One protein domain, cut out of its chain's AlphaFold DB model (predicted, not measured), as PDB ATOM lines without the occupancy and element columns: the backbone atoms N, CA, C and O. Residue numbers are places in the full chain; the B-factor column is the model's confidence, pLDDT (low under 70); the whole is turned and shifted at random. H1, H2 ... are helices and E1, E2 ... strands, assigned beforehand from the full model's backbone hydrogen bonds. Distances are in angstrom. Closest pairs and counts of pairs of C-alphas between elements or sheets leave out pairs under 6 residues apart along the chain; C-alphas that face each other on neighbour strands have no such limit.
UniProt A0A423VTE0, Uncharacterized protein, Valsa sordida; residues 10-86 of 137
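This is residues 10 to 86 of the 137 residues of an uncharacterized protein of Valsa sordida (UniProt A0A423VTE0). A small, strongly twisted sheet of three strands has H1 standing up from it over the inner strand E3, while H2 only grazes the sheet, chiefly near E2. E3 is the long strand, with the short E1 and E2 on either side of it, and wide loops run between the parts. The printed part has 77 residues, with two named helices and three named strands in the order E1 H1 H2 E2 E3; the class is mixed, with 36 residues, under half, in named elements. The sheet's order is E1 E3 E2, antiparallel throughout. The whole is compact, with a radius of gyration of the C-alphas of 12.4 A and spans of 39 by 29 by 25 A.

E1, residues 10 to 13, begins at C-alpha 10 (1.685, 5.116, -39.260). H1, residues 14 to 23, is 14.1 A long. H2, residues 44 to 53, is 14.3 A long and begins at C-alpha 44 (17.687, 6.969, -29.489). E2 is residues 64 to 66. E3, residues 78 to 86, is 19.0 A long, bends by 96 degrees at residue 83 and ends at C-alpha 86 (6.628, 18.902, -44.111).

E1 and E3 are antiparallel at 160 degrees, with N 10 and O 81 2.8 A apart, within hydrogen-bond range. E2 and E3 form a hairpin, antiparallel at 127 degrees, with N 64 and O 82 at 2.9 A. E1, H1 H2, E2 make a split strand-helix-strand unit, two strands running the same way with E3 between them; its crossover is right-handed. H1 is at a height of 9.5 A over the sheet; its closest C-alphas to E3 are Val 14 and Val 78, 5.2 A. H2 comes closest to E2 at the C-alphas of Ser 46 and Arg 64, 6.1 A. H1 and H2 are close but not clearly touching, about perpendicular at 81 degrees, with the C-alphas of Leu 21 and Ile 45 closest at 7.5 A. In H1 and H2 every O i to N i+4 pair is within hydrogen-bond range.

The C-alphas farthest apart, Asp 56 and Asp 72, are 40.7 A from each other. The printed part has no cut. The links H1 to H2 and E2 to E3 are long. The mean pLDDT of the printed part is 77.8, with residues 33 to 42, 55 to 62 and 70 to 75 under 70.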
ATOM      1  N   LEU A  10       2.518   5.919 -40.134       92.19
ATOM      2  CA  LEU A  10       1.685   5.116 -39.260       92.19
ATOM      3  C   LEU A  10       1.133   5.967 -38.118       92.19
ATOM      4  O   LEU A  10       1.886   6.629 -37.407       92.19
ATOM      5  N   LYS A  11      -0.183   5.914 -37.911       92.75
ATOM      6  CA  LYS A  11      -0.837   6.405 -36.696       92.75
ATOM      7  C   LYS A  11      -0.965   5.237 -35.722       92.75
ATOM      8  O   LYS A  11      -1.536   4.215 -36.087       92.75
ATOM      9  N   VAL A  12      -0.478   5.400 -34.499       92.88
ATOM     10  CA  VAL A  12      -0.443   4.330 -33.496       92.88
ATOM     11  C   VAL A  12      -0.772   4.872 -32.104       92.88
ATOM     12  O   VAL A  12      -0.673   6.077 -31.858       92.88
ATOM     13  N   SER A  13      -1.203   4.007 -31.186       91.94
ATOM     14  CA  SER A  13      -1.342   4.395 -29.781       91.94
ATOM     15  C   SER A  13       0.037   4.645 -29.160       91.94
ATOM     16  O   SER A  13       1.018   3.990 -29.517       91.94
ATOM     17  N   VAL A  14       0.119   5.586 -28.218       90.25
ATOM     18  CA  VAL A  14       1.358   5.827 -27.459       90.25
ATOM     19  C   VAL A  14       1.785   4.574 -26.701       90.25
ATOM     20  O   VAL A  14       2.964   4.263 -26.702       90.25
ATOM     21  N   SER A  15       0.851   3.807 -26.134       91.12
ATOM     22  CA  SER A  15       1.171   2.571 -25.408       91.12
ATOM     23  C   SER A  15       1.807   1.504 -26.299       91.12
ATOM     24  O   SER A  15       2.745   0.839 -25.879       91.12
ATOM     25  N   THR A  16       1.332   1.353 -27.538       93.44
ATOM     26  CA  THR A  16       1.932   0.427 -28.510       93.44
ATOM     27  C   THR A  16       3.322   0.892 -28.930       93.44
ATOM     28  O   THR A  16       4.240   0.080 -29.002       93.44
ATOM     29  N   LEU A  17       3.496   2.197 -29.169       92.06
ATOM     30  CA  LEU A  17       4.817   2.752 -29.460       92.06
ATOM     31  C   LEU A  17       5.778   2.540 -28.284       92.06
ATOM     32  O   LEU A  17       6.892   2.077 -28.490       92.06
ATOM     33  N   ASP A  18       5.348   2.845 -27.065       91.88
ATOM     34  CA  ASP A  18       6.162   2.723 -25.857       91.88
ATOM     35  C   ASP A  18       6.549   1.256 -25.592       91.88
ATOM     36  O   ASP A  18       7.711   0.975 -25.307       91.88
ATOM     37  N   ALA A  19       5.637   0.301 -25.811       93.38
ATOM     38  CA  ALA A  19       5.943  -1.130 -25.740       93.38
ATOM     39  C   ALA A  19       6.996  -1.566 -26.777       93.38
ATOM     40  O   ALA A  19       7.925  -2.302 -26.437       93.38
ATOM     41  N   PHE A  20       6.884  -1.081 -28.018       94.44
ATOM     42  CA  PHE A  20       7.890  -1.301 -29.058       94.44
ATOM     43  C   PHE A  20       9.257  -0.720 -28.652       94.44
ATOM     44  O   PHE A  20      10.272  -1.409 -28.736       94.44
ATOM     45  N   LEU A  21       9.299   0.524 -28.161       92.62
ATOM     46  CA  LEU A  21      10.543   1.174 -27.733       92.62
ATOM     47  C   LEU A  21      11.210   0.414 -26.579       92.62
ATOM     48  O   LEU A  21      12.394   0.080 -26.667       92.62
ATOM     49  N   ALA A  22      10.434   0.058 -25.553       91.69
ATOM     50  CA  ALA A  22      10.918  -0.677 -24.389       91.69
ATOM     51  C   ALA A  22      11.488  -2.053 -24.771       91.69
ATOM     52  O   ALA A  22      12.551  -2.444 -24.284       91.69
ATOM     53  N   ALA A  23      10.836  -2.770 -25.694       94.06
ATOM     54  CA  ALA A  23      11.320  -4.055 -26.201       94.06
ATOM     55  C   ALA A  23      12.661  -3.949 -26.949       94.06
ATOM     56  O   ALA A  23      13.420  -4.919 -27.007       94.06
ATOM     57  N   HIS A  24      12.981  -2.767 -27.480       92.31
ATOM     58  CA  HIS A  24      14.249  -2.469 -28.141       92.31
ATOM     59  C   HIS A  24      15.256  -1.719 -27.255       92.31
ATOM     60  O   HIS A  24      16.295  -1.283 -27.750       92.31
ATOM     61  N   GLY A  25      14.993  -1.604 -25.949       89.50
ATOM     62  CA  GLY A  25      15.900  -0.962 -24.996       89.50
ATOM     63  C   GLY A  25      15.996   0.556 -25.157       89.50
ATOM     64  O   GLY A  25      16.999   1.143 -24.751       89.50
ATOM     65  N   VAL A  26      14.984   1.179 -25.763       89.56
ATOM     66  CA  VAL A  26      14.840   2.634 -25.868       89.56
ATOM     67  C   VAL A  26      13.808   3.103 -24.847       89.56
ATOM     68  O   VAL A  26      12.787   2.446 -24.649       89.56
ATOM     69  N   ASP A  27      14.075   4.239 -24.207       86.06
ATOM     70  CA  ASP A  27      13.152   4.828 -23.238       86.06
ATOM     71  C   ASP A  27      11.792   5.140 -23.880       86.06
ATOM     72  O   ASP A  27      11.701   5.663 -24.996       86.06
ATOM     73  N   GLU A  28      10.725   4.834 -23.144       85.62
ATOM     74  CA  GLU A  28       9.351   5.139 -23.530       85.62
ATOM     75  C   GLU A  28       9.138   6.655 -23.679       85.62
ATOM     76  O   GLU A  28       9.739   7.482 -22.987       85.62
ATOM     77  N   THR A  29       8.217   7.045 -24.558       83.31
ATOM     78  CA  THR A  29       7.849   8.452 -24.733       83.31
ATOM     79  C   THR A  29       6.939   8.945 -23.617       83.31
ATOM     80  O   THR A  29       6.886  10.147 -23.355       83.31
ATOM     81  N   TYR A  30       6.148   8.061 -23.000       77.81
ATOM     82  CA  TYR A  30       5.077   8.421 -22.070       77.81
ATOM     83  C   TYR A  30       4.161   9.528 -22.623       77.81
ATOM     84  O   TYR A  30       3.649  10.370 -21.876       77.81
ATOM     85  N   GLY A  31       3.993   9.587 -23.947       75.00
ATOM     86  CA  GLY A  31       3.207  10.611 -24.631       75.00
ATOM     87  C   GLY A  31       3.878  11.983 -24.733       75.00
ATOM     88  O   GLY A  31       3.189  12.955 -25.032       75.00
ATOM     89  N   ALA A  32       5.183  12.095 -24.484       72.94
ATOM     90  CA  ALA A  32       5.993  13.288 -24.718       72.94
ATOM     91  C   ALA A  32       7.428  12.860 -25.086       72.94
ATOM     92  O   ALA A  32       8.213  12.551 -24.192       72.94
ATOM     93  N   PRO A  33       7.787  12.818 -26.383       67.38
ATOM     94  CA  PRO A  33       9.083  12.299 -26.791       67.38
ATOM     95  C   PRO A  33      10.196  13.176 -26.198       67.38
ATOM     96  O   PRO A  33      10.036  14.404 -26.155       67.38
ATOM     97  N   PRO A  34      11.306  12.579 -25.732       63.94
ATOM     98  CA  PRO A  34      12.423  13.342 -25.199       63.94
ATOM     99  C   PRO A  34      12.954  14.279 -26.287       63.94
ATOM    100  O   PRO A  34      13.347  13.848 -27.368       63.94
ATOM    101  N   PHE A  35      12.924  15.586 -26.024       55.84
ATOM    102  CA  PHE A  35      13.479  16.578 -26.937       55.84
ATOM    103  C   PHE A  35      14.968  16.726 -26.634       55.84
ATOM    104  O   PHE A  35      15.346  17.408 -25.682       55.84
ATOM    105  N   THR A  36      15.824  16.068 -27.410       55.81
ATOM    106  CA  THR A  36      17.268  16.302 -27.337       55.81
ATOM    107  C   THR A  36      17.578  17.590 -28.091       55.81
ATOM    108  O   THR A  36      17.567  17.604 -29.322       55.81
ATOM    109  N   GLU A  37      17.835  18.678 -27.356       47.94
ATOM    110  CA  GLU A  37      18.186  19.994 -27.922       47.94
ATOM    111  C   GLU A  37      19.369  19.921 -28.901       47.94
ATOM    112  O   GLU A  37      19.447  20.731 -29.823       47.94
ATOM    113  N   ASP A  38      20.245  18.923 -28.743       47.91
ATOM    114  CA  ASP A  38      21.524  18.895 -29.440       47.91
ATOM    115  C   ASP A  38      21.577  18.118 -30.754       47.91
ATOM    116  O   ASP A  38      22.498  18.395 -31.505       47.91
ATOM    117  N   HIS A  39      20.660  17.209 -31.113       51.06
ATOM    118  CA  HIS A  39      20.643  16.660 -32.484       51.06
ATOM    119  C   HIS A  39      19.364  15.860 -32.800       51.06
ATOM    120  O   HIS A  39      19.171  14.791 -32.221       51.06
ATOM    121  N   PRO A  40      18.559  16.285 -33.794       53.41
ATOM    122  CA  PRO A  40      17.394  15.535 -34.281       53.41
ATOM    123  C   PRO A  40      17.711  14.170 -34.915       53.41
ATOM    124  O   PRO A  40      16.786  13.411 -35.184       53.41
ATOM    125  N   ASP A  41      18.990  13.894 -35.177       57.19
ATOM    126  CA  ASP A  41      19.465  12.708 -35.902       57.19
ATOM    127  C   ASP A  41      20.222  11.738 -34.969       57.19
ATOM    128  O   ASP A  41      20.800  10.749 -35.419       57.19
ATOM    129  N   LYS A  42      20.287  12.054 -33.667       61.84
ATOM    130  CA  LYS A  42      21.033  11.285 -32.654       61.84
ATOM    131  C   LYS A  42      20.182  10.859 -31.463       61.84
ATOM    132  O   LYS A  42      20.720  10.238 -30.548       61.84
ATOM    133  N   ASP A  43      18.896  11.200 -31.433       77.50
ATOM    134  CA  ASP A  43      18.027  10.671 -30.389       77.50
ATOM    135  C   ASP A  43      17.826   9.160 -30.586       77.50
ATOM    136  O   ASP A  43      17.827   8.647 -31.709       77.50
ATOM    137  N   ALA A  44      17.709   8.429 -29.476       84.56
ATOM    138  CA  ALA A  44      17.687   6.969 -29.489       84.56
ATOM    139  C   ALA A  44      16.510   6.400 -30.302       84.56
ATOM    140  O   ALA A  44      16.645   5.339 -30.912       84.56
ATOM    141  N   ILE A  45      15.387   7.123 -30.354       87.44
ATOM    142  CA  ILE A  45      14.202   6.726 -31.115       87.44
ATOM    143  C   ILE A  45      14.499   6.840 -32.610       87.44
ATOM    144  O   ILE A  45      14.340   5.861 -33.336       87.44
ATOM    145  N   SER A  46      14.991   7.987 -33.084       81.75
ATOM    146  CA  SER A  46      15.376   8.157 -34.487       81.75
ATOM    147  C   SER A  46      16.481   7.186 -34.904       81.75
ATOM    148  O   SER A  46      16.377   6.589 -35.974       81.75
ATOM    149  N   VAL A  47      17.490   6.940 -34.060       83.94
ATOM    150  CA  VAL A  47      18.539   5.936 -34.332       83.94
ATOM    151  C   VAL A  47      17.947   4.534 -34.489       83.94
ATOM    152  O   VAL A  47      18.307   3.818 -35.429       83.94
ATOM    153  N   LEU A  48      17.023   4.137 -33.609       88.50
ATOM    154  CA  LEU A  48      16.333   2.851 -33.709       88.50
ATOM    155  C   LEU A  48      15.548   2.751 -35.021       88.50
ATOM    156  O   LEU A  48      15.739   1.793 -35.770       88.50
ATOM    157  N   LEU A  49      14.711   3.746 -35.330       87.50
ATOM    158  CA  LEU A  49      13.893   3.746 -36.546       87.50
ATOM    159  C   LEU A  49      14.758   3.686 -37.811       87.50
ATOM    160  O   LEU A  49      14.478   2.896 -38.707       87.50
ATOM    161  N   HIS A  50      15.852   4.444 -37.859       82.38
ATOM    162  CA  HIS A  50      16.816   4.379 -38.957       82.38
ATOM    163  C   HIS A  50      17.472   3.011 -39.096       82.38
ATOM    164  O   HIS A  50      17.587   2.487 -40.202       82.38
ATOM    165  N   THR A  51      17.877   2.414 -37.977       86.12
ATOM    166  CA  THR A  51      18.477   1.075 -37.975       86.12
ATOM    167  C   THR A  51      17.500   0.040 -38.529       86.12
ATOM    168  O   THR A  51      17.904  -0.844 -39.283       86.12
ATOM    169  N   LYS A  52      16.209   0.167 -38.201       86.81
ATOM    170  CA  LYS A  52      15.144  -0.713 -38.698       86.81
ATOM    171  C   LYS A  52      14.833  -0.515 -40.178       86.81
ATOM    172  O   LYS A  52      14.572  -1.492 -40.871       86.81
ATOM    173  N   LEU A  53      14.897   0.720 -40.671       83.75
ATOM    174  CA  LEU A  53      14.723   1.015 -42.095       83.75
ATOM    175  C   LEU A  53      15.891   0.521 -42.962       83.75
ATOM    176  O   LEU A  53      15.709   0.320 -44.162       83.75
ATOM    177  N   GLY A  54      17.058   0.292 -42.358       76.06
ATOM    178  CA  GLY A  54      18.234  -0.260 -43.021       76.06
ATOM    179  C   GLY A  54      19.082   0.781 -43.769       76.06
ATOM    180  O   GLY A  54      18.703   1.945 -43.890       76.06
ATOM    181  N   PRO A  55      20.262   0.371 -44.274       66.25
ATOM    182  CA  PRO A  55      21.234   1.265 -44.914       66.25
ATOM    183  C   PRO A  55      20.796   1.775 -46.294       66.25
ATOM    184  O   PRO A  55      21.340   2.767 -46.768       66.25
ATOM    185  N   ASP A  56      19.825   1.105 -46.920       62.00
ATOM    186  CA  ASP A  56      19.255   1.486 -48.217       62.00
ATOM    187  C   ASP A  56      18.113   2.505 -48.082       62.00
ATOM    188  O   ASP A  56      17.545   2.944 -49.085       62.00
ATOM    189  N   ALA A  57      17.752   2.883 -46.851       61.41
ATOM    190  CA  ALA A  57      16.824   3.975 -46.626       61.41
ATOM    191  C   ALA A  57      17.428   5.269 -47.182       61.41
ATOM    192  O   ALA A  57      18.571   5.614 -46.873       61.41
ATOM    193  N   ASP A  58      16.655   5.986 -48.001       57.50
ATOM    194  CA  ASP A  58      17.037   7.309 -48.491       57.50
ATOM    195  C   ASP A  58      17.496   8.163 -47.291       57.50
ATOM    196  O   ASP A  58      16.771   8.224 -46.294       57.50
ATOM    197  N   PRO A  59      18.662   8.831 -47.344       53.66
ATOM    198  CA  PRO A  59      19.087   9.766 -46.303       53.66
ATOM    199  C   PRO A  59      18.029  10.824 -45.953       53.66
ATOM    200  O   PRO A  59      18.065  11.384 -44.861       53.66
ATOM    201  N   GLN A  60      17.089  11.105 -46.865       51.38
ATOM    202  CA  GLN A  60      15.936  11.979 -46.634       51.38
ATOM    203  C   GLN A  60      14.719  11.269 -46.011       51.38
ATOM    204  O   GLN A  60      13.876  11.938 -45.415       51.38
ATOM    205  N   SER A  61      14.630   9.939 -46.080       55.53
ATOM    206  CA  SER A  61      13.622   9.114 -45.391       55.53
ATOM    207  C   SER A  61      14.008   8.897 -43.925       55.53
ATOM    208  O   SER A  61      14.243   7.775 -43.474       55.53
ATOM    209  N   MET A  62      14.102   9.986 -43.159       67.56
ATOM    210  CA  MET A  62      14.386   9.899 -41.726       67.56
ATOM    211  C   MET A  62      13.103   9.642 -40.947       67.56
ATOM    212  O   MET A  62      12.415  10.584 -40.569       67.56
ATOM    213  N   ALA A  63      12.742   8.373 -40.726       79.00
ATOM    214  CA  ALA A  63      11.531   8.081 -39.969       79.00
ATOM    215  C   ALA A  63      11.531   8.805 -38.615       79.00
ATOM    216  O   ALA A  63      12.509   8.775 -37.865       79.00
ATOM    217  N   ARG A  64      10.418   9.475 -38.311       84.12
ATOM    218  CA  ARG A  64      10.313  10.364 -37.155       84.12
ATOM    219  C   ARG A  64       9.043  10.117 -36.366       84.12
ATOM    220  O   ARG A  64       7.953  10.035 -36.929       84.12
ATOM    221  N   VAL A  65       9.184  10.092 -35.044       87.19
ATOM    222  CA  VAL A  65       8.045  10.094 -34.126       87.19
ATOM    223  C   VAL A  65       7.526  11.516 -33.939       87.19
ATOM    224  O   VAL A  65       8.268  12.438 -33.603       87.19
ATOM    225  N   VAL A  66       6.223  11.692 -34.125       86.31
ATOM    226  CA  VAL A  66       5.493  12.930 -33.859       86.31
ATOM    227  C   VAL A  66       4.348  12.614 -32.906       86.31
ATOM    228  O   VAL A  66       3.414  11.898 -33.256       86.31
ATOM    229  N   ILE A  67       4.389  13.181 -31.702       86.00
ATOM    230  CA  ILE A  67       3.294  13.093 -30.728       86.00
ATOM    231  C   ILE A  67       2.717  14.502 -30.558       86.00
ATOM    232  O   ILE A  67       3.387  15.363 -29.977       86.00
ATOM    233  N   PRO A  68       1.505  14.783 -31.072       81.25
ATOM    234  CA  PRO A  68       0.918  16.112 -30.989       81.25
ATOM    235  C   PRO A  68       0.728  16.539 -29.531       81.25
ATOM    236  O   PRO A  68       0.006  15.895 -28.777       81.25
ATOM    237  N   GLN A  69       1.337  17.655 -29.139       73.88
ATOM    238  CA  GLN A  69       1.083  18.280 -27.842       73.88
ATOM    239  C   GLN A  69       0.114  19.446 -28.030       73.88
ATOM    240  O   GLN A  69       0.331  20.318 -28.874       73.88
ATOM    241  N   ARG A  70      -0.951  19.497 -27.226       66.94
ATOM    242  CA  ARG A  70      -1.776  20.703 -27.079       66.94
ATOM    243  C   ARG A  70      -1.422  21.331 -25.740       66.94
ATOM    244  O   ARG A  70      -1.467  20.652 -24.725       66.94
ATOM    245  N   ARG A  71      -1.085  22.622 -25.758       58.44
ATOM    246  CA  ARG A  71      -0.535  23.377 -24.617       58.44
ATOM    247  C   ARG A  71      -1.377  23.285 -23.332       58.44
ATOM    248  O   ARG A  71      -0.818  23.403 -22.251       58.44
ATOM    249  N   ASP A  72      -2.678  23.019 -23.473       60.00
ATOM    250  CA  ASP A  72      -3.673  23.087 -22.398       60.00
ATOM    251  C   ASP A  72      -4.486  21.783 -22.222       60.00
ATOM    252  O   ASP A  72      -5.529  21.792 -21.570       60.00
ATOM    253  N   MET A  73      -4.071  20.657 -22.825       56.44
ATOM    254  CA  MET A  73      -4.770  19.364 -22.693       56.44
ATOM    255  C   MET A  73      -3.826  18.225 -22.293       56.44
ATOM    256  O   MET A  73      -2.610  18.334 -22.426       56.44
ATOM    257  N   ASN A  74      -4.420  17.121 -21.820       61.41
ATOM    258  CA  ASN A  74      -3.735  15.863 -21.516       61.41
ATOM    259  C   ASN A  74      -2.801  15.421 -22.656       61.41
ATOM    260  O   ASN A  74      -3.066  15.701 -23.829       61.41
ATOM    261  N   ARG A  75      -1.737  14.687 -22.296       68.75
ATOM    262  CA  ARG A  75      -0.809  14.065 -23.254       68.75
ATOM    263  C   ARG A  75      -1.599  13.286 -24.309       68.75
ATOM    264  O   ARG A  75      -2.565  12.599 -23.975       68.75
ATOM    265  N   SER A  76      -1.213  13.425 -25.578       76.62
ATOM    266  CA  SER A  76      -1.870  12.703 -26.669       76.62
ATOM    267  C   SER A  76      -1.750  11.200 -26.438       76.62
ATOM    268  O   SER A  76      -0.660  10.706 -26.181       76.62
ATOM    269  N   ALA A  77      -2.860  10.472 -26.571       85.81
ATOM    270  CA  ALA A  77      -2.861   9.007 -26.575       85.81
ATOM    271  C   ALA A  77      -2.381   8.423 -27.918       85.81
ATOM    272  O   ALA A  77      -2.271   7.210 -28.070       85.81
ATOM    273  N   VAL A  78      -2.122   9.287 -28.903       88.31
ATOM    274  CA  VAL A  78      -1.746   8.924 -30.268       88.31
ATOM    275  C   VAL A  78      -0.358   9.458 -30.591       88.31
ATOM    276  O   VAL A  78      -0.073  10.643 -30.374       88.31
ATOM    277  N   ALA A  79       0.454   8.593 -31.182       90.19
ATOM    278  CA  ALA A  79       1.718   8.908 -31.816       90.19
ATOM    279  C   ALA A  79       1.631   8.673 -33.330       90.19
ATOM    280  O   ALA A  79       0.819   7.886 -33.819       90.19
ATOM    281  N   TYR A  80       2.487   9.361 -34.075       90.69
ATOM    282  CA  TYR A  80       2.673   9.148 -35.502       90.69
ATOM    283  C   TYR A  80       4.126   8.771 -35.760       90.69
ATOM    284  O   TYR A  80       5.016   9.504 -35.343       90.69
ATOM    285  N   VAL A  81       4.364   7.670 -36.463       90.44
ATOM    286  CA  VAL A  81       5.679   7.325 -37.012       90.44
ATOM    287  C   VAL A  81       5.643   7.707 -38.483       90.44
ATOM    288  O   VAL A  81       4.964   7.063 -39.275       90.44
ATOM    289  N   ALA A  82       6.280   8.817 -38.841       89.12
ATOM    290  CA  ALA A  82       6.225   9.391 -40.180       89.12
ATOM    291  C   ALA A  82       7.435   8.961 -41.011       89.12
ATOM    292  O   ALA A  82       8.552   9.080 -40.523       89.12
ATOM    293  N   TYR A  83       7.227   8.535 -42.261       85.56
ATOM    294  CA  TYR A  83       8.311   8.364 -43.245       85.56
ATOM    295  C   TYR A  83       8.534   9.623 -44.091       85.56
ATOM    296  O   TYR A  83       9.621   9.825 -44.619       85.56
ATOM    297  N   ALA A  84       7.514  10.478 -44.211       84.44
ATOM    298  CA  ALA A  84       7.593  11.763 -44.898       84.44
ATOM    299  C   ALA A  84       6.814  12.825 -44.117       84.44
ATOM    300  O   ALA A  84       5.715  12.565 -43.619       84.44
ATOM    301  N   TRP A  85       7.359  14.035 -44.011       84.50
ATOM    302  CA  TRP A  85       6.691  15.160 -43.357       84.50
ATOM    303  C   TRP A  85       7.153  16.498 -43.930       84.50
ATOM    304  O   TRP A  85       8.275  16.649 -44.400       84.50
ATOM    305  N   VAL A  86       6.292  17.508 -43.819       82.62
ATOM    306  CA  VAL A  86       6.628  18.902 -44.111       82.62
ATOM    307  C   VAL A  86       6.021  19.805 -43.046       82.62
ATOM    308  O   VAL A  86       4.853  19.674 -42.675       82.62
TER     309      VAL A  86